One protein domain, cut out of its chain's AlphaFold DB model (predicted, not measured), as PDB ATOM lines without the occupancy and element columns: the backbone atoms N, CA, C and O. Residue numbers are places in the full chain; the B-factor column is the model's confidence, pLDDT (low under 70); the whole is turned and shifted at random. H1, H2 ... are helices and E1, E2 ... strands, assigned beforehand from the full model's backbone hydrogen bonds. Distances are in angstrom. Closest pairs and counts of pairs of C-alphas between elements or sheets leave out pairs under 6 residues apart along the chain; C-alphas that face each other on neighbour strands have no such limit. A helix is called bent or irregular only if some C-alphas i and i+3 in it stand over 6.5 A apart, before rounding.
ATOM      1  N   ARG A  27      -4.100 -55.437  14.017       43.56
ATOM      2  CA  ARG A  27      -3.026 -56.437  14.159       43.56
ATOM      3  C   ARG A  27      -1.606 -55.843  14.142       43.56
ATOM      4  O   ARG A  27      -0.681 -56.498  14.604       43.56
ATOM      5  N   ASP A  28      -1.444 -54.597  13.700       51.44
ATOM      6  CA  ASP A  28      -0.146 -53.923  13.547       51.44
ATOM      7  C   ASP A  28       0.180 -52.971  14.712       51.44
ATOM      8  O   ASP A  28       0.502 -51.794  14.506       51.44
ATOM      9  N   VAL A  29       0.061 -53.444  15.954       57.34
ATOM     10  CA  VAL A  29       0.466 -52.682  17.145       57.34
ATOM     11  C   VAL A  29       1.594 -53.419  17.861       57.34
ATOM     12  O   VAL A  29       1.482 -54.594  18.192       57.34
ATOM     13  N   CYS A  30       2.705 -52.715  18.100       62.69
ATOM     14  CA  CYS A  30       3.875 -53.279  18.763       62.69
ATOM     15  C   CYS A  30       3.547 -53.724  20.200       62.69
ATOM     16  O   CYS A  30       2.793 -53.038  20.891       62.69
ATOM     17  N   ALA A  31       4.137 -54.818  20.695       60.44
ATOM     18  CA  ALA A  31       3.888 -55.286  22.066       60.44
ATOM     19  C   ALA A  31       4.165 -54.214  23.151       60.44
ATOM     20  O   ALA A  31       3.320 -54.050  24.032       60.44
ATOM     21  N   PRO A  32       5.242 -53.400  23.070       66.00
ATOM     22  CA  PRO A  32       5.445 -52.277  23.997       66.00
ATOM     23  C   PRO A  32       4.341 -51.212  23.944       66.00
ATOM     24  O   PRO A  32       4.023 -50.582  24.946       66.00
ATOM     25  N   CYS A  33       3.755 -51.002  22.766       63.31
ATOM     26  CA  CYS A  33       2.668 -50.060  22.556       63.31
ATOM     27  C   CYS A  33       1.390 -50.597  23.220       63.31
ATOM     28  O   CYS A  33       0.741 -49.875  23.976       63.31
ATOM     29  N   ASN A  34       1.068 -51.869  22.952       65.69
ATOM     30  CA  ASN A  34      -0.154 -52.534  23.401       65.69
ATOM     31  C   ASN A  34      -0.177 -52.806  24.911       65.69
ATOM     32  O   ASN A  34      -1.230 -52.721  25.523       65.69
ATOM     33  N   ASN A  35       0.984 -53.078  25.514       68.56
ATOM     34  CA  ASN A  35       1.125 -53.326  26.954       68.56
ATOM     35  C   ASN A  35       1.586 -52.083  27.740       68.56
ATOM     36  O   ASN A  35       1.945 -52.197  28.909       68.56
ATOM     37  N   GLY A  36       1.640 -50.917  27.092       79.31
ATOM     38  CA  GLY A  36       2.162 -49.679  27.664       79.31
ATOM     39  C   GLY A  36       1.159 -48.534  27.592       79.31
ATOM     40  O   GLY A  36       0.098 -48.550  28.202       79.31
ATOM     41  N   PHE A  37       1.494 -47.479  26.852       79.38
ATOM     42  CA  PHE A  37       0.672 -46.266  26.849       79.38
ATOM     43  C   PHE A  37      -0.719 -46.469  26.220       79.38
ATOM     44  O   PHE A  37      -1.656 -45.775  26.609       79.38
ATOM     45  N   LEU A  38      -0.883 -47.400  25.265       80.50
ATOM     46  CA  LEU A  38      -2.190 -47.630  24.638       80.50
ATOM     47  C   LEU A  38      -3.163 -48.327  25.585       80.50
ATOM     48  O   LEU A  38      -4.325 -47.930  25.596       80.50
ATOM     49  N   SER A  39      -2.701 -49.298  26.382       80.56
ATOM     50  CA  SER A  39      -3.535 -49.955  27.394       80.56
ATOM     51  C   SER A  39      -3.930 -48.986  28.504       80.56
ATOM     52  O   SER A  39      -5.074 -49.010  28.945       80.56
ATOM     53  N   ASN A  40      -3.036 -48.074  28.900       86.44
ATOM     54  CA  ASN A  40      -3.372 -47.015  29.858       86.44
ATOM     55  C   ASN A  40      -4.481 -46.090  29.329       86.44
ATOM     56  O   ASN A  40      -5.408 -45.760  30.066       86.44
ATOM     57  N   LEU A  41      -4.421 -45.698  28.047       88.44
ATOM     58  CA  LEU A  41      -5.480 -44.897  27.420       88.44
ATOM     59  C   LEU A  41      -6.809 -45.657  27.328       88.44
ATOM     60  O   LEU A  41      -7.858 -45.057  27.546       88.44
ATOM     61  N   ASP A  42      -6.778 -46.957  27.030       85.56
ATOM     62  CA  ASP A  42      -7.994 -47.776  26.984       85.56
ATOM     63  C   ASP A  42      -8.597 -47.971  28.379       85.56
ATOM     64  O   ASP A  42      -9.804 -47.820  28.548       85.56
ATOM     65  N   GLY A  43      -7.772 -48.205  29.403       82.19
ATOM     66  CA  GLY A  43      -8.228 -48.283  30.794       82.19
ATOM     67  C   GLY A  43      -8.862 -46.977  31.284       82.19
ATOM     68  O   GLY A  43      -9.907 -46.994  31.943       82.19
ATOM     69  N   TYR A  44      -8.282 -45.834  30.902       91.06
ATOM     70  CA  TYR A  44      -8.880 -44.520  31.144       91.06
ATOM     71  C   TYR A  44     -10.255 -44.387  30.470       91.06
ATOM     72  O   TYR A  44     -11.213 -43.939  31.102       91.06
ATOM     73  N   ALA A  45     -10.379 -44.812  29.212       88.56
ATOM     74  CA  ALA A  45     -11.640 -44.752  28.483       88.56
ATOM     75  C   ALA A  45     -12.722 -45.668  29.071       88.56
ATOM     76  O   ALA A  45     -13.869 -45.239  29.166       88.56
ATOM     77  N   CYS A  46     -12.370 -46.874  29.528       84.56
ATOM     78  CA  CYS A  46     -13.295 -47.750  30.255       84.56
ATOM     79  C   CYS A  46     -13.820 -47.067  31.525       84.56
ATOM     80  O   CYS A  46     -15.023 -47.019  31.754       84.56
ATOM     81  N   THR A  47     -12.926 -46.439  32.291       87.19
ATOM     82  CA  THR A  47     -13.306 -45.697  33.503       87.19
ATOM     83  C   THR A  47     -14.245 -44.526  33.181       87.19
ATOM     84  O   THR A  47     -15.231 -44.306  33.883       87.19
ATOM     85  N   LEU A  48     -13.978 -43.771  32.107       90.12
ATOM     86  CA  LEU A  48     -14.890 -42.719  31.640       90.12
ATOM     87  C   LEU A  48     -16.234 -43.274  31.167       90.12
ATOM     88  O   LEU A  48     -17.266 -42.635  31.377       90.12
ATOM     89  N   PHE A  49     -16.235 -44.440  30.523       90.12
ATOM     90  CA  PHE A  49     -17.465 -45.064  30.070       90.12
ATOM     91  C   PHE A  49     -18.371 -45.383  31.254       90.12
ATOM     92  O   PHE A  49     -19.518 -44.939  31.275       90.12
ATOM     93  N   ASP A  50     -17.838 -46.055  32.270       84.50
ATOM     94  CA  ASP A  50     -18.600 -46.425  33.460       84.50
ATOM     95  C   ASP A  50     -19.123 -45.187  34.200       84.50
ATOM     96  O   ASP A  50     -20.306 -45.122  34.541       84.50
ATOM     97  N   ASN A  51     -18.273 -44.167  34.362       88.06
ATOM     98  CA  ASN A  51     -18.587 -42.961  35.130       88.06
ATOM     99  C   ASN A  51     -19.464 -41.938  34.396       88.06
ATOM    100  O   ASN A  51     -20.037 -41.058  35.039       88.06
ATOM    101  N   SER A  52     -19.497 -41.947  33.063       91.50
ATOM    102  CA  SER A  52     -20.147 -40.884  32.282       91.50
ATOM    103  C   SER A  52     -20.945 -41.411  31.100       91.50
ATOM    104  O   SER A  52     -22.117 -41.074  30.962       91.50
ATOM    105  N   PHE A  53     -20.343 -42.232  30.238       90.88
ATOM    106  CA  PHE A  53     -20.970 -42.573  28.955       90.88
ATOM    107  C   PHE A  53     -22.042 -43.665  29.061       90.88
ATOM    108  O   PHE A  53     -22.875 -43.789  28.168       90.88
ATOM    109  N   SER A  54     -22.053 -44.448  30.141       89.12
ATOM    110  CA  SER A  54     -22.980 -45.564  30.360       89.12
ATOM    111  C   SER A  54     -24.450 -45.129  30.459       89.12
ATOM    112  O   SER A  54     -25.342 -45.897  30.078       89.12
ATOM    113  N   LYS A  55     -24.706 -43.897  30.922       91.38
ATOM    114  CA  LYS A  55     -26.044 -43.307  31.040       91.38
ATOM    115  C   LYS A  55     -26.463 -42.645  29.723       91.38
ATOM    116  O   LYS A  55     -25.754 -41.794  29.193       91.38
ATOM    117  N   ILE A  56     -27.662 -42.978  29.244       95.94
ATOM    118  CA  ILE A  56     -28.338 -42.202  28.198       95.94
ATOM    119  C   ILE A  56     -28.883 -40.915  28.821       95.94
ATOM    120  O   ILE A  56     -29.668 -40.961  29.770       95.94
ATOM    121  N   VAL A  57     -28.439 -39.778  28.296       97.50
ATOM    122  CA  VAL A  57     -28.804 -38.447  28.782       97.50
ATOM    123  C   VAL A  57     -30.098 -37.999  28.107       97.50
ATOM    124  O   VAL A  57     -30.244 -38.132  26.893       97.50
ATOM    125  N   GLN A  58     -31.047 -37.499  28.898       97.69
ATOM    126  CA  GLN A  58     -32.332 -37.008  28.390       97.69
ATOM    127  C   GLN A  58     -32.246 -35.532  27.997       97.69
ATOM    128  O   GLN A  58     -31.419 -34.789  28.529       97.69
ATOM    129  N   ARG A  59     -33.135 -35.094  27.098       97.44
ATOM    130  CA  ARG A  59     -33.183 -33.693  26.670       97.44
ATOM    131  C   ARG A  59     -33.354 -32.761  27.880       97.44
ATOM    132  O   ARG A  59     -34.133 -33.048  28.785       97.44
ATOM    133  N   TYR A  60     -32.614 -31.659  27.878       97.62
ATOM    134  CA  TYR A  60     -32.487 -30.654  28.935       97.62
ATOM    135  C   TYR A  60     -31.794 -31.111  30.230       97.62
ATOM    136  O   TYR A  60     -31.602 -30.291  31.131       97.62
ATOM    137  N   GLU A  61     -31.343 -32.367  30.346       97.88
ATOM    138  CA  GLU A  61     -30.481 -32.748  31.468       97.88
ATOM    139  C   GLU A  61     -29.149 -31.992  31.403       97.88
ATOM    140  O   GLU A  61     -28.553 -31.809  30.341       97.88
ATOM    141  N   THR A  62     -28.649 -31.584  32.568       97.81
ATOM    142  CA  THR A  62     -27.307 -31.015  32.702       97.81
ATOM    143  C   THR A  62     -26.377 -32.045  33.320       97.81
ATOM    144  O   THR A  62     -26.652 -32.574  34.398       97.81
ATOM    145  N   VAL A  63     -25.253 -32.309  32.660       97.12
ATOM    146  CA  VAL A  63     -24.236 -33.252  33.125       97.12
ATOM    147  C   VAL A  63     -22.945 -32.512  33.437       97.12
ATOM    148  O   VAL A  63     -22.390 -31.805  32.597       97.12
ATOM    149  N   LYS A  64     -22.417 -32.724  34.645       97.38
ATOM    150  CA  LYS A  64     -21.051 -32.329  34.989       97.38
ATOM    151  C   LYS A  64     -20.088 -33.390  34.463       97.38
ATOM    152  O   LYS A  64     -19.869 -34.411  35.108       97.38
ATOM    153  N   PHE A  65     -19.518 -33.148  33.290       97.25
ATOM    154  CA  PHE A  65     -18.557 -34.049  32.672       97.25
ATOM    155  C   PHE A  65     -17.154 -33.799  33.229       97.25
ATOM    156  O   PHE A  65     -16.582 -32.726  33.031       97.25
ATOM    157  N   VAL A  66     -16.610 -34.784  33.946       97.00
ATOM    158  CA  VAL A  66     -15.274 -34.737  34.557       97.00
ATOM    159  C   VAL A  66     -14.332 -35.601  33.733       97.00
ATOM    160  O   VAL A  66     -14.597 -36.779  33.517       97.00
ATOM    161  N   SER A  67     -13.230 -35.020  33.265       95.75
ATOM    162  CA  SER A  67     -12.236 -35.748  32.474       95.75
ATOM    163  C   SER A  67     -10.865 -35.083  32.559       95.75
ATOM    164  O   SER A  67     -10.751 -33.870  32.739       95.75
ATOM    165  N   ASP A  68      -9.813 -35.880  32.393       96.62
ATOM    166  CA  ASP A  68      -8.490 -35.366  32.058       96.62
ATOM    167  C   ASP A  68      -8.473 -35.018  30.566       96.62
ATOM    168  O   ASP A  68      -8.637 -35.886  29.698       96.62
ATOM    169  N   TYR A  69      -8.273 -33.735  30.265       97.38
ATOM    170  CA  TYR A  69      -8.280 -33.225  28.897       97.38
ATOM    171  C   TYR A  69      -7.283 -33.953  27.988       97.38
ATOM    172  O   TYR A  69      -7.617 -34.299  26.852       97.38
ATOM    173  N   HIS A  70      -6.053 -34.173  28.462       96.44
ATOM    174  CA  HIS A  70      -5.002 -34.763  27.642       96.44
ATOM    175  C   HIS A  70      -5.260 -36.251  27.428       96.44
ATOM    176  O   HIS A  70      -5.154 -36.717  26.295       96.44
ATOM    177  N   GLN A  71      -5.653 -36.992  28.463       96.31
ATOM    178  CA  GLN A  71      -5.965 -38.417  28.327       96.31
ATOM    179  C   GLN A  71      -7.179 -38.649  27.423       96.31
ATOM    180  O   GLN A  71      -7.091 -39.452  26.492       96.31
ATOM    181  N   LEU A  72      -8.261 -37.879  27.605       97.44
ATOM    182  CA  LEU A  72      -9.442 -37.946  26.739       97.44
ATOM    183  C   LEU A  72      -9.070 -37.671  25.287       97.44
ATOM    184  O   LEU A  72      -9.372 -38.463  24.400       97.44
ATOM    185  N   LYS A  73      -8.373 -36.565  25.029       97.94
ATOM    186  CA  LYS A  73      -8.038 -36.174  23.664       97.94
ATOM    187  C   LYS A  73      -7.073 -37.143  22.986       97.94
ATOM    188  O   LYS A  73      -7.236 -37.416  21.799       97.94
ATOM    189  N   ARG A  74      -6.083 -37.675  23.709       97.50
ATOM    190  CA  ARG A  74      -5.163 -38.700  23.189       97.50
ATOM    191  C   ARG A  74      -5.914 -39.975  22.822       97.50
ATOM    192  O   ARG A  74      -5.679 -40.514  21.742       97.50
ATOM    193  N   TRP A  75      -6.837 -40.416  23.676       96.69
ATOM    194  CA  TRP A  75      -7.666 -41.584  23.399       96.69
ATOM    195  C   TRP A  75      -8.595 -41.359  22.196       96.69
ATOM    196  O   TRP A  75      -8.603 -42.169  21.272       96.69
ATOM    197  N   LEU A  76      -9.278 -40.213  22.118       97.31
ATOM    198  CA  LEU A  76     -10.106 -39.865  20.957       97.31
ATOM    199  C   LEU A  76      -9.285 -39.821  19.659       97.31
ATOM    200  O   LEU A  76      -9.687 -40.394  18.652       97.31
ATOM    201  N   LEU A  77      -8.099 -39.202  19.678       96.75
ATOM    202  CA  LEU A  77      -7.206 -39.167  18.517       96.75
ATOM    203  C   LEU A  77      -6.692 -40.555  18.124       96.75
ATOM    204  O   LEU A  77      -6.548 -40.816  16.931       96.75
ATOM    205  N   LYS A  78      -6.441 -41.449  19.088       94.12
ATOM    206  CA  LYS A  78      -6.123 -42.859  18.818       94.12
ATOM    207  C   LYS A  78      -7.281 -43.531  18.078       94.12
ATOM    208  O   LYS A  78      -7.051 -44.122  17.027       94.12
ATOM    209  N   VAL A  79      -8.506 -43.404  18.588       91.38
ATOM    210  CA  VAL A  79      -9.717 -43.968  17.966       91.38
ATOM    211  C   VAL A  79      -9.903 -43.420  16.543       91.38
ATOM    212  O   VAL A  79     -10.115 -44.184  15.598       91.38
ATOM    213  N   CYS A  80      -9.733 -42.110  16.346       93.69
ATOM    214  CA  CYS A  80      -9.806 -41.505  15.018       93.69
ATOM    215  C   CYS A  80      -8.679 -41.970  14.084       93.69
ATOM    216  O   CYS A  80      -8.946 -42.248  12.916       93.69
ATOM    217  N   TYR A  81      -7.445 -42.103  14.578       92.50
ATOM    218  CA  TYR A  81      -6.313 -42.592  13.790       92.50
ATOM    219  C   TYR A  81      -6.517 -44.043  13.348       92.50
ATOM    220  O   TYR A  81      -6.283 -44.375  12.186       92.50
ATOM    221  N   ASN A  82      -7.005 -44.890  14.254       87.75
ATOM    222  CA  ASN A  82      -7.366 -46.277  13.982       87.75
ATOM    223  C   ASN A  82      -8.422 -46.358  12.871       87.75
ATOM    224  O   ASN A  82      -8.208 -47.040  11.868       87.75
ATOM    225  N   SER A  83      -9.504 -45.583  12.997       86.38
ATOM    226  CA  SER A  83     -10.539 -45.466  11.963       86.38
ATOM    227  C   SER A  83      -9.965 -44.977  10.624       86.38
ATOM    228  O   SER A  83     -10.204 -45.589   9.583       86.38
ATOM    229  N   ALA A  84      -9.161 -43.908  10.630       87.25
ATOM    230  CA  ALA A  84      -8.565 -43.340   9.423       87.25
ATOM    231  C   ALA A  84      -7.668 -44.342   8.687       87.25
ATOM    232  O   ALA A  84      -7.752 -44.462   7.466       87.25
ATOM    233  N   ARG A  85      -6.846 -45.094   9.427       86.56
ATOM    234  CA  ARG A  85      -5.962 -46.120   8.864       86.56
ATOM    235  C   ARG A  85      -6.732 -47.280   8.249       86.56
ATOM    236  O   ARG A  85      -6.447 -47.643   7.114       86.56
ATOM    237  N   VAL A  86      -7.692 -47.851   8.980       79.31
ATOM    238  CA  VAL A  86      -8.470 -49.020   8.523       79.31
ATOM    239  C   VAL A  86      -9.248 -48.707   7.242       79.31
ATOM    240  O   VAL A  86      -9.426 -49.579   6.393       79.31
ATOM    241  N   HIS A  87      -9.682 -47.458   7.078       73.56
ATOM    242  CA  HIS A  87     -10.456 -47.022   5.919       73.56
ATOM    243  C   HIS A  87      -9.633 -46.331   4.825       73.56
ATOM    244  O   HIS A  87     -10.230 -45.832   3.874       73.56
ATOM    245  N   THR A  88      -8.299 -46.280   4.945       80.31
ATOM    246  CA  THR A  88      -7.418 -45.524   4.031       80.31
ATOM    247  C   THR A  88      -7.958 -44.109   3.784       80.31
ATOM    248  O   THR A  88      -8.038 -43.622   2.657       80.31
ATOM    249  N   ALA A  89      -8.426 -43.470   4.859       81.31
ATOM    250  CA  ALA A  89      -9.080 -42.179   4.778       81.31
ATOM    251  C   ALA A  89      -8.070 -41.103   4.370       81.31
ATOM    252  O   ALA A  89      -6.904 -41.133   4.770       81.31
ATOM    253  N   PHE A  90      -8.529 -40.129   3.590       83.56
ATOM    254  CA  PHE A  90      -7.648 -39.109   3.031       83.56
ATOM    255  C   PHE A  90      -6.966 -38.252   4.102       83.56
ATOM    256  O   PHE A  90      -5.908 -37.710   3.835       83.56
ATOM    257  N   ASP A  91      -7.533 -38.139   5.304       87.56
ATOM    258  CA  ASP A  91      -7.002 -37.358   6.423       87.56
ATOM    259  C   ASP A  91      -5.972 -38.120   7.273       87.56
ATOM    260  O   ASP A  91      -5.464 -37.579   8.254       87.56
ATOM    261  N   VAL A  92      -5.615 -39.363   6.919       88.25
ATOM    262  CA  VAL A  92      -4.653 -40.172   7.689       88.25
ATOM    263  C   VAL A  92      -3.294 -39.473   7.867       88.25
ATOM    264  O   VAL A  92      -2.622 -39.667   8.883       88.25
ATOM    265  N   PHE A  93      -2.900 -38.609   6.922       87.81
ATOM    266  CA  PHE A  93      -1.659 -37.834   7.002       87.81
ATOM    267  C   PHE A  93      -1.649 -36.844   8.177       87.81
ATOM    268  O   PHE A  93      -0.582 -36.573   8.731       87.81
ATOM    269  N   ALA A  94      -2.816 -36.348   8.604       90.50
ATOM    270  CA  ALA A  94      -2.932 -35.356   9.672       90.50
ATOM    271  C   ALA A  94      -2.485 -35.902  11.042       90.50
ATOM    272  O   ALA A  94      -2.156 -35.131  11.943       90.50
ATOM    273  N   TYR A  95      -2.422 -37.227  11.201       92.31
ATOM    274  CA  TYR A  95      -2.052 -37.876  12.460       92.31
ATOM    275  C   TYR A  95      -0.552 -38.064  12.643       92.31
ATOM    276  O   TYR A  95      -0.108 -38.167  13.784       92.31
ATOM    277  N   GLN A  96       0.241 -38.094  11.566       91.50
ATOM    278  CA  GLN A  96       1.687 -38.330  11.675       91.50
ATOM    279  C   GLN A  96       2.380 -37.304  12.594       91.50
ATOM    280  O   GLN A  96       3.082 -37.722  13.520       91.50
ATOM    281  N   PRO A  97       2.118 -35.985  12.473       92.75
ATOM    282  CA  PRO A  97       2.666 -34.989  13.399       92.75
ATOM    283  C   PRO A  97       2.106 -35.095  14.829       92.75
ATOM    284  O   PRO A  97       2.701 -34.585  15.778       92.75
ATOM    285  N   LEU A  98       0.953 -35.748  15.005       94.50
ATOM    286  CA  LEU A  98       0.273 -35.904  16.292       94.50
ATOM    287  C   LEU A  98       0.704 -37.163  17.048       94.50
ATOM    288  O   LEU A  98       0.383 -37.287  18.227       94.50
ATOM    289  N   LEU A  99       1.453 -38.082  16.429       93.25
ATOM    290  CA  LEU A  99       1.887 -39.313  17.093       93.25
ATOM    291  C   LEU A  99       2.635 -39.066  18.415       93.25
ATOM    292  O   LEU A  99       2.326 -39.772  19.375       93.25
ATOM    293  N   PRO A 100       3.550 -38.079  18.544       94.06
ATOM    294  CA  PRO A 100       4.165 -37.771  19.837       94.06
ATOM    295  C   PRO A 100       3.143 -37.371  20.909       94.06
ATOM    296  O   PRO A 100       3.284 -37.776  22.062       94.06
ATOM    297  N   TYR A 101       2.091 -36.638  20.530       95.81
ATOM    298  CA  TYR A 101       1.005 -36.259  21.433       95.81
ATOM    299  C   TYR A 101       0.161 -37.456  21.848       95.81
ATOM    300  O   TYR A 101      -0.024 -37.687  23.041       95.81
ATOM    301  N   ILE A 102      -0.300 -38.246  20.876       94.69
ATOM    302  CA  ILE A 102      -1.114 -39.449  21.104       94.69
ATOM    303  C   ILE A 102      -0.372 -40.435  22.018       94.69
ATOM    304  O   ILE A 102      -0.977 -41.040  22.896       94.69
ATOM    305  N   ARG A 103       0.952 -40.550  21.853       91.81
ATOM    306  CA  ARG A 103       1.827 -41.400  22.677       91.81
ATOM    307  C   ARG A 103       2.124 -40.837  24.068       91.81
ATOM    308  O   ARG A 103       2.753 -41.522  24.865       91.81
ATOM    309  N   GLY A 104       1.722 -39.599  24.355       93.31
ATOM    310  CA  GLY A 104       2.039 -38.914  25.608       93.31
ATOM    311  C   GLY A 104       3.503 -38.495  25.753       93.31
ATOM    312  O   GLY A 104       3.932 -38.183  26.856       93.31
ATOM    313  N   VAL A 105       4.264 -38.466  24.655       93.44
ATOM    314  CA  VAL A 105       5.682 -38.066  24.641       93.44
ATOM    315  C   VAL A 105       5.831 -36.542  24.683       93.44
ATOM    316  O   VAL A 105       6.790 -36.032  25.252       93.44
ATOM    317  N   SER A 106       4.903 -35.796  24.074       93.31
ATOM    318  CA  SER A 106       4.934 -34.328  24.067       93.31
ATOM    319  C   SER A 106       3.547 -33.721  23.898       93.31
ATOM    320  O   SER A 106       2.796 -34.127  23.016       93.31
ATOM    321  N   ASP A 107       3.236 -32.681  24.674       93.06
ATOM    322  CA  ASP A 107       1.980 -31.930  24.553       93.06
ATOM    323  C   ASP A 107       1.977 -30.858  23.455       93.06
ATOM    324  O   ASP A 107       0.931 -30.279  23.149       93.06
ATOM    325  N   ALA A 108       3.129 -30.600  22.827       91.06
ATOM    326  CA  ALA A 108       3.306 -29.480  21.907       91.06
ATOM    327  C   ALA A 108       2.361 -29.552  20.698       91.06
ATOM    328  O   ALA A 108       1.673 -28.577  20.386       91.06
ATOM    329  N   THR A 109       2.283 -30.716  20.046       91.19
ATOM    330  CA  THR A 109       1.472 -30.886  18.831       91.19
ATOM    331  C   THR A 109      -0.013 -31.050  19.133       91.19
ATOM    332  O   THR A 109      -0.844 -30.788  18.273       91.19
ATOM    333  N   GLY A 110      -0.389 -31.333  20.385       92.25
ATOM    334  CA  GLY A 110      -1.790 -31.363  20.800       92.25
ATOM    335  C   GLY A 110      -2.514 -30.030  20.587       92.25
ATOM    336  O   GLY A 110      -3.730 -30.018  20.416       92.25
ATOM    337  N   ARG A 111      -1.803 -28.898  20.551       92.19
ATOM    338  CA  ARG A 111      -2.398 -27.561  20.355       92.19
ATOM    339  C   ARG A 111      -2.970 -27.328  18.954       92.19
ATOM    340  O   ARG A 111      -3.719 -26.372  18.778       92.19
ATOM    341  N   SER A 112      -2.617 -28.159  17.973       94.00
ATOM    342  CA  SER A 112      -3.126 -28.053  16.601       94.00
ATOM    343  C   SER A 112      -4.465 -28.767  16.402       94.00
ATOM    344  O   SER A 112      -4.964 -28.837  15.289       94.00
ATOM    345  N   VAL A 113      -5.056 -29.310  17.467       96.50
ATOM    346  CA  VAL A 113      -6.390 -29.909  17.428       96.50
ATOM    347  C   VAL A 113      -7.249 -29.231  18.483       96.50
ATOM    348  O   VAL A 113      -6.841 -29.156  19.640       96.50
ATOM    349  N   HIS A 114      -8.432 -28.738  18.140       97.12
ATOM    350  CA  HIS A 114      -9.413 -28.330  19.147       97.12
ATOM    351  C   HIS A 114     -10.400 -29.460  19.401       97.12
ATOM    352  O   HIS A 114     -10.716 -30.224  18.494       97.12
ATOM    353  N   LEU A 115     -10.835 -29.577  20.655       98.25
ATOM    354  CA  LEU A 115     -11.765 -30.600  21.102       98.25
ATOM    355  C   LEU A 115     -13.036 -29.921  21.598       98.25
ATOM    356  O   LEU A 115     -12.969 -29.060  22.477       98.25
ATOM    357  N   TYR A 116     -14.169 -30.346  21.063       98.19
ATOM    358  CA  TYR A 116     -15.492 -29.917  21.494       98.19
ATOM    359  C   TYR A 116     -16.297 -31.125  21.938       98.19
ATOM    360  O   TYR A 116     -16.055 -32.235  21.463       98.19
ATOM    361  N   ALA A 117     -17.251 -30.896  22.828       97.81
ATOM    362  CA  ALA A 117     -18.211 -31.890  23.264       97.81
ATOM    363  C   ALA A 117     -19.621 -31.312  23.170       97.81
ATOM    364  O   ALA A 117     -19.833 -30.143  23.486       97.81
ATOM    365  N   HIS A 118     -20.572 -32.142  22.771       95.44
ATOM    366  CA  HIS A 118     -21.997 -31.864  22.910       95.44
ATOM    367  C   HIS A 118     -22.723 -33.152  23.308       95.44
ATOM    368  O   HIS A 118     -22.154 -34.247  23.200       95.44
ATOM    369  N   LEU A 119     -23.964 -33.021  23.770       97.56
ATOM    370  CA  LEU A 119     -24.787 -34.160  24.158       97.56
ATOM    371  C   LEU A 119     -25.936 -34.375  23.171       97.56
ATOM    372  O   LEU A 119     -26.549 -33.414  22.707       97.56
ATOM    373  N   THR A 120     -26.238 -35.641  22.897       96.12
ATOM    374  CA  THR A 120     -27.393 -36.093  22.119       96.12
ATOM    375  C   THR A 120     -28.395 -36.812  23.016       96.12
ATOM    376  O   THR A 120     -28.015 -37.481  23.987       96.12
ATOM    377  N   TYR A 121     -29.677 -36.671  22.687       97.12
ATOM    378  CA  TYR A 121     -30.795 -37.212  23.461       97.12
ATOM    379  C   TYR A 121     -31.651 -38.179  22.630       97.12
ATOM    380  O   TYR A 121     -31.671 -38.069  21.402       97.12
ATOM    381  N   PRO A 122     -32.364 -39.126  23.267       97.31
ATOM    382  CA  PRO A 122     -33.337 -39.972  22.582       97.31
ATOM    383  C   PRO A 122     -34.433 -39.168  21.894       97.31
ATOM    384  O   PRO A 122     -34.942 -38.211  22.472       97.31
ATOM    385  N   ASP A 123     -34.845 -39.601  20.709       95.25
ATOM    386  CA  ASP A 123     -35.934 -38.952  19.979       95.25
ATOM    387  C   ASP A 123     -36.764 -39.951  19.176       95.25
ATOM    388  O   ASP A 123     -36.421 -41.130  19.061       95.25
ATOM    389  N   THR A 124     -37.897 -39.493  18.657       93.12
ATOM    390  CA  THR A 124     -38.794 -40.307  17.850       93.12
ATOM    391  C   THR A 124     -38.332 -40.326  16.397       93.12
ATOM    392  O   THR A 124     -38.265 -39.286  15.752       93.12
ATOM    393  N   ALA A 125     -38.066 -41.514  15.853       90.12
ATOM    394  CA  ALA A 125     -37.763 -41.658  14.433       90.12
ATOM    395  C   ALA A 125     -39.002 -41.328  13.563       90.12
ATOM    396  O   ALA A 125     -40.130 -41.643  13.968       90.12
ATOM    397  N   PRO A 126     -38.826 -40.764  12.350       91.50
ATOM    398  CA  PRO A 126     -39.920 -40.491  11.418       91.50
ATOM    399  C   PRO A 126     -40.739 -41.745  11.097       91.50
ATOM    400  O   PRO A 126     -40.193 -42.846  10.973       91.50
ATOM    401  N   ALA A 127     -42.052 -41.586  10.925       92.44
ATOM    402  CA  ALA A 127     -42.985 -42.702  10.756       92.44
ATOM    403  C   ALA A 127     -42.646 -43.591   9.546       92.44
ATOM    404  O   ALA A 127     -42.859 -44.802   9.584       92.44
ATOM    405  N   GLU A 128     -42.097 -43.004   8.486       90.88
ATOM    406  CA  GLU A 128     -41.623 -43.689   7.285       90.88
ATOM    407  C   GLU A 128     -40.501 -44.670   7.626       90.88
ATOM    408  O   GLU A 128     -40.535 -45.827   7.223       90.88
ATOM    409  N   ARG A 129     -39.549 -44.241   8.456       88.56
ATOM    410  CA  ARG A 129     -38.384 -45.043   8.849       88.56
ATOM    411  C   ARG A 129     -38.768 -46.131   9.841       88.56
ATOM    412  O   ARG A 129     -38.194 -47.216   9.820       88.56
ATOM    413  N   VAL A 130     -39.790 -45.881  10.660       89.69
ATOM    414  CA  VAL A 130     -40.375 -46.910  11.529       89.69
ATOM    415  C   VAL A 130     -41.000 -48.042  10.709       89.69
ATOM    416  O   VAL A 130     -40.848 -49.208  11.071       89.69
ATOM    417  N   LYS A 131     -41.644 -47.734   9.574       89.56
ATOM    418  CA  LYS A 131     -42.149 -48.764   8.643       89.56
ATOM    419  C   LYS A 131     -41.017 -49.598   8.031       89.56
ATOM    420  O   LYS A 131     -41.221 -50.785   7.802       89.56
ATOM    421  N   ASP A 132     -39.832 -49.010   7.859       88.94
ATOM    422  CA  ASP A 132     -38.612 -49.692   7.396       88.94
ATOM    423  C   ASP A 132     -37.896 -50.502   8.502       88.94
ATOM    424  O   ASP A 132     -36.798 -51.016   8.289       88.94
ATOM    425  N   GLY A 133     -38.485 -50.618   9.699       87.94
ATOM    426  CA  GLY A 133     -37.943 -51.413  10.807       87.94
ATOM    427  C   GLY A 133     -37.042 -50.649  11.781       87.94
ATOM    428  O   GLY A 133     -36.460 -51.267  12.675       87.94
ATOM    429  N   VAL A 134     -36.930 -49.321  11.665       86.31
ATOM    430  CA  VAL A 134     -36.256 -48.500  12.684       86.31
ATOM    431  C   VAL A 134     -37.122 -48.439  13.956       86.31
ATOM    432  O   VAL A 134     -38.331 -48.217  13.865       86.31
ATOM    433  N   PRO A 135     -36.549 -48.598  15.164       89.44
ATOM    434  CA  PRO A 135     -37.296 -48.404  16.403       89.44
ATOM    435  C   PRO A 135     -37.927 -47.010  16.486       89.44
ATOM    436  O   PRO A 135     -37.280 -46.009  16.185       89.44
ATOM    437  N   ARG A 136     -39.183 -46.932  16.949       92.25
ATOM    438  CA  ARG A 136     -39.887 -45.649  17.115       92.25
ATOM    439  C   ARG A 136     -39.135 -44.696  18.040       92.25
ATOM    440  O   ARG A 136     -39.041 -43.524  17.719       92.25
ATOM    441  N   LEU A 137     -38.634 -45.193  19.169       95.00
ATOM    442  CA  LEU A 137     -37.725 -44.448  20.035       95.00
ATOM    443  C   LEU A 137     -36.293 -44.783  19.622       95.00
ATOM    444  O   LEU A 137     -35.863 -45.929  19.764       95.00
ATOM    445  N   PHE A 138     -35.575 -43.789  19.119       93.44
ATOM    446  CA  PHE A 138     -34.187 -43.915  18.720       93.44
ATOM    447  C   PHE A 138     -33.289 -43.375  19.831       93.44
ATOM    448  O   PHE A 138     -33.205 -42.170  20.061       93.44
ATOM    449  N   GLU A 139     -32.627 -44.279  20.548       94.38
ATOM    450  CA  GLU A 139     -31.692 -43.922  21.612       94.38
ATOM    451  C   GLU A 139     -30.257 -43.810  21.074       94.38
ATOM    452  O   GLU A 139     -29.860 -44.571  20.187       94.38
ATOM    453  N   PRO A 140     -29.423 -42.919  21.638       92.44
ATOM    454  CA  PRO A 140     -28.021 -42.829  21.267       92.44
ATOM    455  C   PRO A 140     -27.249 -43.972  21.942       92.44
ATOM    456  O   PRO A 140     -26.593 -43.788  22.960       92.44
ATOM    457  N   THR A 141     -27.357 -45.189  21.413       89.25
ATOM    458  CA  THR A 141     -26.649 -46.382  21.925       89.25
ATOM    459  C   THR A 141     -25.405 -46.725  21.109       89.25
ATOM    460  O   THR A 141     -24.492 -47.369  21.620       89.25
ATOM    461  N   SER A 142     -25.343 -46.258  19.862       82.44
ATOM    462  CA  SER A 142     -24.268 -46.571  18.922       82.44
ATOM    463  C   SER A 142     -22.992 -45.772  19.186       82.44
ATOM    464  O   SER A 142     -23.021 -44.539  19.270       82.44
ATOM    465  N   ASN A 143     -21.855 -46.469  19.180       86.56
ATOM    466  CA  ASN A 143     -20.533 -45.852  19.159       86.56
ATOM    467  C   ASN A 143     -20.039 -45.761  17.709       86.56
ATOM    468  O   ASN A 143     -20.057 -46.755  16.979       86.56
ATOM    469  N   ARG A 144     -19.612 -44.575  17.262       87.50
ATOM    470  CA  ARG A 144     -19.186 -44.373  15.865       87.50
ATOM    471  C   ARG A 144     -18.123 -43.297  15.724       87.50
ATOM    472  O   ARG A 144     -18.079 -42.346  16.499       87.50
ATOM    473  N   VAL A 145     -17.308 -43.433  14.685       88.56
ATOM    474  CA  VAL A 145     -16.296 -42.445  14.305       88.56
ATOM    475  C   VAL A 145     -16.637 -41.908  12.927       88.56
ATOM    476  O   VAL A 145     -16.699 -42.665  11.960       88.56
ATOM    477  N   GLY A 146     -16.866 -40.605  12.846       85.56
ATOM    478  CA  GLY A 146     -17.213 -39.909  11.620       85.56
ATOM    479  C   GLY A 146     -16.085 -39.025  11.113       85.56
ATOM    480  O   GLY A 146     -15.098 -38.745  11.798       85.56
ATOM    481  N   PHE A 147     -16.258 -38.586   9.878       84.94
ATOM    482  CA  PHE A 147     -15.422 -37.603   9.217       84.94
ATOM    483  C   PHE A 147     -16.347 -36.524   8.654       84.94
ATOM    484  O   PHE A 147     -17.347 -36.848   8.014       84.94
ATOM    485  N   MET A 148     -16.010 -35.256   8.860       84.75
ATOM    486  CA  MET A 148     -16.767 -34.144   8.294       84.75
ATOM    487  C   MET A 148     -15.841 -32.990   7.923       84.75
ATOM    488  O   MET A 148     -14.720 -32.869   8.422       84.75
ATOM    489  N   ASN A 149     -16.330 -32.123   7.044       84.75
ATOM    490  CA  ASN A 149     -15.694 -30.841   6.789       84.75
ATOM    491  C   ASN A 149     -16.583 -29.733   7.317       84.75
ATOM    492  O   ASN A 149     -17.800 -29.811   7.176       84.75
ATOM    493  N   PHE A 150     -15.961 -28.700   7.861       86.62
ATOM    494  CA  PHE A 150     -16.663 -27.516   8.320       86.62
ATOM    495  C   PHE A 150     -16.051 -26.295   7.649       86.62
ATOM    496  O   PHE A 150     -14.850 -26.053   7.779       86.62
ATOM    497  N   THR A 151     -16.848 -25.579   6.865       87.31
ATOM    498  CA  THR A 151     -16.391 -24.397   6.132       87.31
ATOM    499  C   THR A 151     -16.845 -23.161   6.872       87.31
ATOM    500  O   THR A 151     -18.030 -22.983   7.114       87.31
ATOM    501  N   VAL A 152     -15.884 -22.311   7.202       85.19
ATOM    502  CA  VAL A 152     -16.103 -21.106   7.993       85.19
ATOM    503  C   VAL A 152     -15.783 -19.896   7.116       85.19
ATOM    504  O   VAL A 152     -14.647 -19.797   6.635       85.19
ATOM    505  N   PRO A 153     -16.736 -18.980   6.862       81.12
ATOM    506  CA  PRO A 153     -16.462 -17.727   6.166       81.12
ATOM    507  C   PRO A 153     -15.237 -16.998   6.746       81.12
ATOM    508  O   PRO A 153     -15.102 -16.842   7.958       81.12
ATOM    509  N   GLY A 154     -14.302 -16.598   5.879       80.62
ATOM    510  CA  GLY A 154     -13.056 -15.913   6.264       80.62
ATOM    511  C   GLY A 154     -11.938 -16.808   6.827       80.62
ATOM    512  O   GLY A 154     -10.776 -16.421   6.766       80.62
ATOM    513  N   VAL A 155     -12.250 -18.017   7.302       85.81
ATOM    514  CA  VAL A 155     -11.266 -18.994   7.818       85.81
ATOM    515  C   VAL A 155     -10.982 -20.109   6.805       85.81
ATOM    516  O   VAL A 155      -9.861 -20.612   6.715       85.81
ATOM    517  N   GLY A 156     -11.989 -20.501   6.027       84.38
ATOM    518  CA  GLY A 156     -11.922 -21.593   5.064       84.38
ATOM    519  C   GLY A 156     -12.395 -22.934   5.627       84.38
ATOM    520  O   GLY A 156     -13.056 -23.023   6.662       84.38
ATOM    521  N   ARG A 157     -12.089 -24.003   4.891       87.31
ATOM    522  CA  ARG A 157     -12.531 -25.366   5.200       87.31
ATOM    523  C   ARG A 157     -11.604 -26.029   6.216       87.31
ATOM    524  O   ARG A 157     -10.392 -26.075   6.009       87.31
ATOM    525  N   LYS A 158     -12.177 -26.611   7.268       88.50
ATOM    526  CA  LYS A 158     -11.481 -27.438   8.258       88.50
ATOM    527  C   LYS A 158     -11.878 -28.893   8.165       88.50
ATOM    528  O   LYS A 158     -13.046 -29.232   7.977       88.50
ATOM    529  N   VAL A 159     -10.871 -29.742   8.330       90.38
ATOM    530  CA  VAL A 159     -11.039 -31.179   8.513       90.38
ATOM    531  C   VAL A 159     -11.422 -31.436   9.960       90.38
ATOM    532  O   VAL A 159     -10.767 -30.935  10.881       90.38
ATOM    533  N   MET A 160     -12.466 -32.237  10.155       92.31
ATOM    534  CA  MET A 160     -12.898 -32.651  11.478       92.31
ATOM    535  C   MET A 160     -13.173 -34.147  11.540       92.31
ATOM    536  O   MET A 160     -13.647 -34.771  10.587       92.31
ATOM    537  N   ARG A 161     -12.919 -34.712  12.716       93.94
ATOM    538  CA  ARG A 161     -13.403 -36.039  13.084       93.94
ATOM    539  C   ARG A 161     -14.440 -35.930  14.173       93.94
ATOM    540  O   ARG A 161     -14.311 -35.096  15.067       93.94
ATOM    541  N   THR A 162     -15.429 -36.804  14.103       93.38
ATOM    542  CA  THR A 162     -16.413 -36.958  15.165       93.38
ATOM    543  C   THR A 162     -16.236 -38.312  15.824       93.38
ATOM    544  O   THR A 162     -15.936 -39.302  15.158       93.38
ATOM    545  N   VAL A 163     -16.393 -38.363  17.138       94.62
ATOM    546  CA  VAL A 163     -16.465 -39.613  17.893       94.62
ATOM    547  C   VAL A 163     -17.720 -39.536  18.729       94.62
ATOM    548  O   VAL A 163     -17.818 -38.685  19.609       94.62
ATOM    549  N   HIS A 164     -18.681 -40.398  18.440       93.50
ATOM    550  CA  HIS A 164     -19.900 -40.499  19.222       93.50
ATOM    551  C   HIS A 164     -19.807 -41.733  20.103       93.50
ATOM    552  O   HIS A 164     -19.473 -42.819  19.620       93.50
ATOM    553  N   ILE A 165     -20.091 -41.541  21.383       94.19
ATOM    554  CA  ILE A 165     -20.124 -42.572  22.408       94.19
ATOM    555  C   ILE A 165     -21.418 -42.364  23.161       94.19
ATOM    556  O   ILE A 165     -21.519 -41.519  24.056       94.19
ATOM    557  N   ARG A 166     -22.427 -43.120  22.749       94.06
ATOM    558  CA  ARG A 166     -23.785 -42.976  23.256       94.06
ATOM    559  C   ARG A 166     -24.246 -41.510  23.188       94.06
ATOM    560  O   ARG A 166     -24.123 -40.896  22.128       94.06
ATOM    561  N   SER A 167     -24.716 -40.933  24.295       96.81
ATOM    562  CA  SER A 167     -25.162 -39.533  24.364       96.81
ATOM    563  C   SER A 167     -24.057 -38.490  24.183       96.81
ATOM    564  O   SER A 167     -24.370 -37.312  24.114       96.81
ATOM    565  N   TYR A 168     -22.780 -38.857  24.116       97.00
ATOM    566  CA  TYR A 168     -21.687 -37.897  23.967       97.00
ATOM    567  C   TYR A 168     -21.204 -37.881  22.528       97.00
ATOM    568  O   TYR A 168     -20.837 -38.929  21.999       97.00
ATOM    569  N   SER A 169     -21.101 -36.700  21.919       95.81
ATOM    570  CA  SER A 169     -20.300 -36.556  20.703       95.81
ATOM    571  C   SER A 169     -19.160 -35.579  20.899       95.81
ATOM    572  O   SER A 169     -19.326 -34.470  21.408       95.81
ATOM    573  N   PHE A 170     -17.995 -36.010  20.443       97.50
ATOM    574  CA  PHE A 170     -16.767 -35.248  20.459       97.50
ATOM    575  C   PHE A 170     -16.402 -34.838  19.045       97.50
ATOM    576  O   PHE A 170     -16.430 -35.663  18.133       97.50
ATOM    577  N   PHE A 171     -15.999 -33.584  18.879       97.19
ATOM    578  CA  PHE A 171     -15.534 -33.046  17.609       97.19
ATOM    579  C   PHE A 171     -14.068 -32.654  17.731       97.19
ATOM    580  O   PHE A 171     -13.692 -31.902  18.631       97.19
ATOM    581  N   LEU A 172     -13.240 -33.160  16.821       97.75
ATOM    582  CA  LEU A 172     -11.814 -32.879  16.748       97.75
ATOM    583  C   LEU A 172     -11.553 -32.053  15.492       97.75
ATOM    584  O   LEU A 172     -11.552 -32.605  14.394       97.75
ATOM    585  N   ALA A 173     -11.354 -30.745  15.654       96.44
ATOM    586  CA  ALA A 173     -11.024 -29.841  14.553       96.44
ATOM    587  C   ALA A 173      -9.507 -29.731  14.396       96.44
ATOM    588  O   ALA A 173      -8.818 -29.370  15.353       96.44
ATOM    589  N   PHE A 174      -8.997 -30.042  13.206       95.31
ATOM    590  CA  PHE A 174      -7.569 -30.028  12.902       95.31
ATOM    591  C   PHE A 174      -7.168 -28.680  12.304       95.31
ATOM    592  O   PHE A 174      -7.782 -28.204  11.349       95.31
ATOM    593  N   PHE A 175      -6.108 -28.102  12.857       93.88
ATOM    594  CA  PHE A 175      -5.492 -26.864  12.404       93.88
ATOM    595  C   PHE A 175      -4.069 -27.131  11.942       93.88
ATOM    596  O   PHE A 175      -3.366 -27.984  12.495       93.88
ATOM    597  N   GLU A 176      -3.606 -26.367  10.961       89.25
ATOM    598  CA  GLU A 176      -2.196 -26.420  10.600       89.25
ATOM    599  C   GLU A 176      -1.343 -25.798  11.717       89.25
ATOM    600  O   GLU A 176      -1.759 -24.834  12.372       89.25
ATOM    601  N   PRO A 177      -0.108 -26.285  11.940       82.56
ATOM    602  CA  PRO A 177       0.763 -25.747  12.985       82.56
ATOM    603  C   PRO A 177       0.996 -24.232  12.889       82.56
ATOM    604  O   PRO A 177       1.192 -23.580  13.914       82.56
ATOM    605  N   LYS A 178       0.958 -23.681  11.668       86.25
ATOM    606  CA  LYS A 178       1.207 -22.264  11.370       86.25
ATOM    607  C   LYS A 178      -0.026 -21.371  11.518       86.25
ATOM    608  O   LYS A 178       0.117 -20.154  11.447       86.25
ATOM    609  N   GLU A 179      -1.219 -21.932  11.715       91.06
ATOM    610  CA  GLU A 179      -2.429 -21.117  11.831       91.06
ATOM    611  C   GLU A 179      -2.391 -20.240  13.074       91.06
ATOM    612  O   GLU A 179      -2.033 -20.702  14.161       91.06
ATOM    613  N   THR A 180      -2.790 -18.981  12.925       92.06
ATOM    614  CA  THR A 180      -2.751 -18.002  14.012       92.06
ATOM    615  C   THR A 180      -3.812 -18.295  15.072       92.06
ATOM    616  O   THR A 180      -4.796 -19.000  14.837       92.06
ATOM    617  N   SER A 181      -3.632 -17.734  16.268       91.75
ATOM    618  CA  SER A 181      -4.649 -17.798  17.323       91.75
ATOM    619  C   SER A 181      -5.960 -17.117  16.920       91.75
ATOM    620  O   SER A 181      -7.014 -17.584  17.344       91.75
ATOM    621  N   ALA A 182      -5.905 -16.064  16.096       93.31
ATOM    622  CA  ALA A 182      -7.084 -15.365  15.584       93.31
ATOM    623  C   ALA A 182      -7.955 -16.304  14.740       93.31
ATOM    624  O   ALA A 182      -9.102 -16.536  15.095       93.31
ATOM    625  N   VAL A 183      -7.368 -16.980  13.744       93.12
ATOM    626  CA  VAL A 183      -8.088 -17.947  12.890       93.12
ATOM    627  C   VAL A 183      -8.740 -19.061  13.714       93.12
ATOM    628  O   VAL A 183      -9.878 -19.452  13.468       93.12
ATOM    629  N   ARG A 184      -8.033 -19.566  14.730       94.44
ATOM    630  CA  ARG A 184      -8.568 -20.594  15.634       94.44
ATOM    631  C   ARG A 184      -9.722 -20.070  16.489       94.44
ATOM    632  O   ARG A 184     -10.658 -20.812  16.751       94.44
ATOM    633  N   THR A 185      -9.648 -18.817  16.930       94.81
ATOM    634  CA  THR A 185     -10.692 -18.177  17.745       94.81
ATOM    635  C   THR A 185     -11.938 -17.892  16.910       94.81
ATOM    636  O   THR A 185     -13.043 -18.184  17.361       94.81
ATOM    637  N   ASP A 186     -11.763 -17.413  15.679       94.38
ATOM    638  CA  ASP A 186     -12.863 -17.181  14.742       94.38
ATOM    639  C   ASP A 186     -13.562 -18.498  14.391       94.38
ATOM    640  O   ASP A 186     -14.791 -18.571  14.406       94.38
ATOM    641  N   PHE A 187     -12.785 -19.564  14.160       95.44
ATOM    642  CA  PHE A 187     -13.332 -20.907  13.984       95.44
ATOM    643  C   PHE A 187     -14.127 -21.362  15.211       95.44
ATOM    644  O   PHE A 187     -15.253 -21.822  15.054       95.44
ATOM    645  N   ASP A 188     -13.562 -21.242  16.421       95.75
ATOM    646  CA  ASP A 188     -14.247 -21.641  17.655       95.75
ATOM    647  C   ASP A 188     -15.591 -20.924  17.792       95.75
ATOM    648  O   ASP A 188     -16.594 -21.558  18.105       95.75
ATOM    649  N   SER A 189     -15.610 -19.608  17.559       95.06
ATOM    650  CA  SER A 189     -16.814 -18.791  17.690       95.06
ATOM    651  C   SER A 189     -17.900 -19.229  16.714       95.06
ATOM    652  O   SER A 189     -19.050 -19.378  17.114       95.06
ATOM    653  N   GLN A 190     -17.542 -19.443  15.447       94.19
ATOM    654  CA  GLN A 190     -18.509 -19.831  14.422       94.19
ATOM    655  C   GLN A 190     -18.974 -21.276  14.614       94.19
ATOM    656  O   GLN A 190     -20.166 -21.546  14.578       94.19
ATOM    657  N   PHE A 191     -18.065 -22.202  14.924       94.06
ATOM    658  CA  PHE A 191     -18.438 -23.587  15.212       94.06
ATOM    659  C   PHE A 191     -19.387 -23.688  16.414       94.06
ATOM    660  O   PHE A 191     -20.373 -24.411  16.361       94.06
ATOM    661  N   LEU A 192     -19.124 -22.953  17.497       95.25
ATOM    662  CA  LEU A 192     -19.986 -22.972  18.684       95.25
ATOM    663  C   LEU A 192     -21.331 -22.261  18.473       95.25
ATOM    664  O   LEU A 192     -22.276 -22.567  19.192       95.25
ATOM    665  N   ALA A 193     -21.423 -21.335  17.517       92.81
ATOM    666  CA  ALA A 193     -22.694 -20.727  17.127       92.81
ATOM    667  C   ALA A 193     -23.572 -21.699  16.321       92.81
ATOM    668  O   ALA A 193     -24.785 -21.710  16.494       92.81
ATOM    669  N   GLU A 194     -22.951 -22.533  15.483       90.75
ATOM    670  CA  GLU A 194     -23.638 -23.474  14.587       90.75
ATOM    671  C   GLU A 194     -24.009 -24.805  15.257       90.75
ATOM    672  O   GLU A 194     -24.920 -25.494  14.803       90.75
ATOM    673  N   ILE A 195     -23.309 -25.206  16.326       90.38
ATOM    674  CA  ILE A 195     -23.586 -26.465  17.035       90.38
ATOM    675  C   ILE A 195     -24.249 -26.173  18.385       90.38
ATOM    676  O   ILE A 195     -23.550 -25.812  19.341       90.38
ATOM    677  N   PRO A 196     -25.575 -26.388  18.511       86.81
ATOM    678  CA  PRO A 196     -26.315 -26.076  19.726       86.81
ATOM    679  C   PRO A 196     -25.719 -26.753  20.958       86.81
ATOM    680  O   PRO A 196     -25.448 -27.958  20.960       86.81
ATOM    681  N   ASN A 197     -25.520 -25.960  22.014       94.50
ATOM    682  CA  ASN A 197     -25.020 -26.401  23.318       94.50
ATOM    683  C   ASN A 197     -23.675 -27.158  23.281       94.50
ATOM    684  O   ASN A 197     -23.304 -27.821  24.255       94.50
ATOM    685  N   ALA A 198     -22.915 -27.050  22.187       96.56
ATOM    686  CA  ALA A 198     -21.547 -27.531  22.159       96.56
ATOM    687  C   ALA A 198     -20.662 -26.676  23.069       96.56
ATOM    688  O   ALA A 198     -20.839 -25.468  23.214       96.56
ATOM    689  N   VAL A 199     -19.656 -27.308  23.665       97.38
ATOM    690  CA  VAL A 199     -18.661 -26.636  24.497       97.38
ATOM    691  C   VAL A 199     -17.266 -27.033  24.043       97.38
ATOM    692  O   VAL A 199     -16.970 -28.208  23.823       97.38
ATOM    693  N   ARG A 200     -16.368 -26.049  23.947       97.56
ATOM    694  CA  ARG A 200     -14.939 -26.301  23.738       97.56
ATOM    695  C   ARG A 200     -14.301 -26.797  25.035       97.56
ATOM    696  O   ARG A 200     -14.259 -26.071  26.028       97.56
ATOM    697  N   LEU A 201     -13.728 -27.997  25.004       97.56
ATOM    698  CA  LEU A 201     -12.941 -28.534  26.111       97.56
ATOM    699  C   LEU A 201     -11.538 -27.911  26.108       97.56
ATOM    700  O   LEU A 201     -10.929 -27.705  25.051       97.56
ATOM    701  N   ARG A 202     -11.008 -27.616  27.298       95.31
ATOM    702  CA  ARG A 202      -9.707 -26.954  27.477       95.31
ATOM    703  C   ARG A 202      -8.867 -27.659  28.549       95.31
ATOM    704  O   ARG A 202      -9.442 -28.114  29.533       95.31
ATOM    705  N   PRO A 203      -7.524 -27.670  28.428       93.50
ATOM    706  CA  PRO A 203      -6.634 -28.249  29.439       93.50
ATOM    707  C   PRO A 203      -6.808 -27.666  30.845       93.50
ATOM    708  O   PRO A 203      -6.564 -28.347  31.832       93.50
ATOM    709  N   SER A 204      -7.225 -26.401  30.941       92.31
ATOM    710  CA  SER A 204      -7.423 -25.697  32.209       92.31
ATOM    711  C   SER A 204      -8.697 -26.103  32.956       92.31
ATOM    712  O   SER A 204      -8.956 -25.578  34.033       92.31
ATOM    713  N   SER A 205      -9.534 -26.973  32.381       90.75
ATOM    714  CA  SER A 205     -10.825 -27.371  32.945       90.75
ATOM    715  C   SER A 205     -10.844 -28.876  33.192       90.75
ATOM    716  O   SER A 205     -10.835 -29.659  32.248       90.75
ATOM    717  N   SER A 206     -10.898 -29.279  34.461       89.88
ATOM    718  CA  SER A 206     -11.064 -30.685  34.863       89.88
ATOM    719  C   SER A 206     -12.525 -31.143  34.843       89.88
ATOM    720  O   SER A 206     -12.809 -32.340  34.858       89.88
ATOM    721  N   ALA A 207     -13.462 -30.193  34.803       94.19
ATOM    722  CA  ALA A 207     -14.887 -30.446  34.690       94.19
ATOM    723  C   ALA A 207     -15.554 -29.398  33.796       94.19
ATOM    724  O   ALA A 207     -15.207 -28.218  33.851       94.19
ATOM    725  N   VAL A 208     -16.535 -29.832  33.007       96.06
ATOM    726  CA  VAL A 208     -17.349 -28.973  32.142       96.06
ATOM    727  C   VAL A 208     -18.820 -29.315  32.346       96.06
ATOM    728  O   VAL A 208     -19.181 -30.484  32.461       96.06
ATOM    729  N   SER A 209     -19.669 -28.292  32.416       97.12
ATOM    730  CA  SER A 209     -21.120 -28.472  32.428       97.12
ATOM    731  C   SER A 209     -21.616 -28.579  30.991       97.12
ATOM    732  O   SER A 209     -21.368 -27.676  30.194       97.12
ATOM    733  N   LEU A 210     -22.298 -29.672  30.666       97.62
ATOM    734  CA  LEU A 210     -22.901 -29.909  29.360       97.62
ATOM    735  C   LEU A 210     -24.419 -29.955  29.521       97.62
ATOM    736  O   LEU A 210     -24.921 -30.718  30.344       97.62
ATOM    737  N   VAL A 211     -25.137 -29.157  28.736       98.00
ATOM    738  CA  VAL A 211     -26.604 -29.190  28.674       98.00
ATOM    739  C   VAL A 211     -27.015 -30.057  27.489       98.00
ATOM    740  O   VAL A 211     -26.527 -29.870  26.376       98.00
ATOM    741  N   CYS A 212     -27.894 -31.027  27.724       97.31
ATOM    742  CA  CYS A 212     -28.365 -31.951  26.703       97.31
ATOM    743  C   CYS A 212     -29.504 -31.354  25.882       97.31
ATOM    744  O   CYS A 212     -30.654 -31.750  25.988       97.31
ATOM    745  N   ASP A 213     -29.177 -30.381  25.052       95.25
ATOM    746  CA  ASP A 213     -30.111 -29.804  24.083       95.25
ATOM    747  C   ASP A 213     -29.369 -29.553  22.762       95.25
ATOM    748  O   ASP A 213     -29.400 -28.476  22.177       95.25
ATOM    749  N   GLY A 214     -28.573 -30.551  22.369       92.31
ATOM    750  CA  GLY A 214     -27.892 -30.607  21.082       92.31
ATOM    751  C   GLY A 214     -28.786 -31.241  20.018       92.31
ATOM    752  O   GLY A 214     -29.979 -30.963  19.928       92.31
ATOM    753  N   TRP A 215     -28.213 -32.138  19.221       93.38
ATOM    754  CA  TRP A 215     -28.979 -32.897  18.235       93.38
ATOM    755  C   TRP A 215     -29.719 -34.067  18.873       93.38
ATOM    756  O   TRP A 215     -29.224 -34.693  19.818       93.38
ATOM    757  N   SER A 216     -30.862 -34.415  18.289       94.19
ATOM    758  CA  SER A 216     -31.494 -35.693  18.570       94.19
ATOM    759  C   SER A 216     -30.575 -36.849  18.155       94.19
ATOM    760  O   SER A 216     -29.702 -36.721  17.286       94.19
ATOM    761  N   ALA A 217     -30.752 -38.013  18.774       92.88
ATOM    762  CA  ALA A 217     -30.023 -39.217  18.392       92.88
ATOM    763  C   ALA A 217     -30.312 -39.619  16.934       92.88
ATOM    764  O   ALA A 217     -29.420 -40.149  16.266       92.88
ATOM    765  N   TRP A 218     -31.523 -39.331  16.445       91.44
ATOM    766  CA  TRP A 218     -31.939 -39.583  15.069       91.44
ATOM    767  C   TRP A 218     -31.210 -38.676  14.068       91.44
ATOM    768  O   TRP A 218     -30.539 -39.183  13.169       91.44
ATOM    769  N   ASP A 219     -31.241 -37.357  14.265       89.19
ATOM    770  CA  ASP A 219     -30.592 -36.393  13.360       89.19
ATOM    771  C   ASP A 219     -29.079 -36.600  13.347       89.19
ATOM    772  O   ASP A 219     -28.420 -36.580  12.306       89.19
ATOM    773  N   SER A 220     -28.516 -36.903  14.519       88.19
ATOM    774  CA  SER A 220     -27.106 -37.248  14.665       88.19
ATOM    775  C   SER A 220     -26.731 -38.531  13.903       88.19
ATOM    776  O   SER A 220     -25.582 -38.680  13.464       88.19
ATOM    777  N   PHE A 221     -27.663 -39.477  13.761       85.44
ATOM    778  CA  PHE A 221     -27.473 -40.710  12.999       85.44
ATOM    779  C   PHE A 221     -27.624 -40.474  11.492       85.44
ATOM    780  O   PHE A 221     -26.708 -40.818  10.743       85.44
ATOM    781  N   GLU A 222     -28.711 -39.853  11.035       81.50
ATOM    782  CA  GLU A 222     -28.925 -39.599   9.603       81.50
ATOM    783  C   GLU A 222     -27.888 -38.608   9.042       81.50
ATOM    784  O   GLU A 222     -27.267 -38.886   8.012       81.50
ATOM    785  N   GLY A 223     -27.557 -37.533   9.769       69.25
ATOM    786  CA  GLY A 223     -26.513 -36.577   9.374       69.25
ATOM    787  C   GLY A 223     -25.124 -37.213   9.215       69.25
ATOM    788  O   GLY A 223     -24.308 -36.785   8.397       69.25
ATOM    789  N   SER A 224     -24.854 -38.320   9.916       66.56
ATOM    790  CA  SER A 224     -23.589 -39.053   9.758       66.56
ATOM    791  C   SER A 224     -23.430 -39.735   8.390       66.56
ATOM    792  O   SER A 224     -22.312 -40.075   7.996       66.56
ATOM    793  N   ARG A 225     -24.519 -39.899   7.626       57.62
ATOM    794  CA  ARG A 225     -24.508 -40.538   6.299       57.62
ATOM    795  C   ARG A 225     -24.102 -39.588   5.176       57.62
ATOM    796  O   ARG A 225     -23.543 -40.041   4.176       57.62
TER     797      ARG A 225
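This is residues 27 to 225 of the 233 residues of an uncharacterized protein of Alphaproteobacteria bacterium (UniProt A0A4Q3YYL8). A strongly twisted wall of five antiparallel strands, E3 to E6, has the helical hairpin H3 and H4 over one face and the short helix H8 over the other, while H7 packs beside the strands, touching E3 and E6. A two-strand ribbon, E1 and E7, packs through E7 on E2 and E6, H2 meets H3 near their first ends as a corner, residues 41 to 45 on residues 71 to 75, and H6 lies far from the core, before a long loop that leads back to E3. The 199 printed residues hold eight named helices and seven named strands, in the order H1 H2 E1 H3 H4 H5 E2 H6 E3 E4 E5 H7 E6 E7 H8; the larger sheet runs E3 E4 E5 E2 E6. The class is mixed, helices and strands, and the whole is compact, with a radius of gyration of the C-alphas of 17.1 A and spans of 49 by 44 by 34 A.

H1, residues 31 to 34, begins at C-alpha 31 (3.888, -55.286, 22.066). H2, residues 37 to 53, is 22.1 A long, and E1, residues 62 to 66, follows. H3, residues 69 to 86, is the longest helix by residues and measures 25.8 A. H4, residues 90 to 102, 19.2 A, is irregular: C-alphas 90 and 93 are 7.3 A apart. H5 is residues 109 to 112, E2 is residues 113 to 119, 20.0 A, and H6 is residues 127 to 131. E3, residues 144 to 152, is 24.8 A; E4, residues 156 to 165, 28.4 A; E5, residues 168 to 174, 19.6 A. H7, residues 181 to 194, is 20.0 A, before E6, residues 199 to 201, and E7, residues 207 to 211. H8, residues 217 to 225, ends at C-alpha 225 (-24.508, -40.538, 6.299).

E3, E4 and E5 form a meander, each strand the antiparallel neighbour of the one before, with N 150 and O 158 at 3.0 A and N 163 and O 170 at 2.9 A. E2 follows beside E5, N 116 and O 171 at 2.9 A, and edge strand E6 beside E2, N 117 and O 199 at 2.9 A. E5, H7 and E6 make a split strand-helix-strand unit, two strands running the same way with E2 between them, and its crossover is right-handed. The arrangement has three layers, helices on both faces of the sheet: H3 and H4 on one, H7 and H8 on the other. H3 runs across the strands, 75 degrees to E3 on the local plane, at a height of 9.0 A over the sheet. H3 and H4 touch, closest at the C-alphas of Arg 74 and Ile 102, 4.6 A, and run opposite ways at a tilt of 36 degrees, only just steep. H8 has a height of 9.8 A and runs slantwise to the strands, 50 degrees to E4 on the local plane. H7 is over none of the strands, only just, with 2 C-alphas on E5; its C-alpha 187 is 6.6 A from that of Val 152 in E3. H2 touches H3 with residues 41 to 45 alone, only just about perpendicular at 72 degrees; the closest C-alphas, of Leu 41 and Trp 75, are 5.7 A apart. H5 only grazes the sheet and touches H4, the C-alphas of Tyr 101 and Gly 110 being 5.7 A apart. E1 and E7 are antiparallel, N 63 and O 210 at 2.8 A; the closest C-alphas of E7 and E2, those of Leu 210 and His 118, are 6.8 A apart. H1 and H2 are close but not clearly touching, and H6 is not on the sheet. Every O i to N i+4 pair is within hydrogen-bond range in H2, H3, H6 and H7, but in H4 2 of 9 are, beside 7 of 10 O i to N i+3 pairs, and in H8 3 of 5; H1 and H5 are too short for such a pair.

The C-alphas farthest apart, of Ser 106 and Lys 131, are 51.6 A apart. The printed part has no cut, and its one long link is that from H6 to E3, residues 132 to 143. The mean pLDDT of the printed part is 89.8, and residues 27 to 35 and 223 to 225 are under 70.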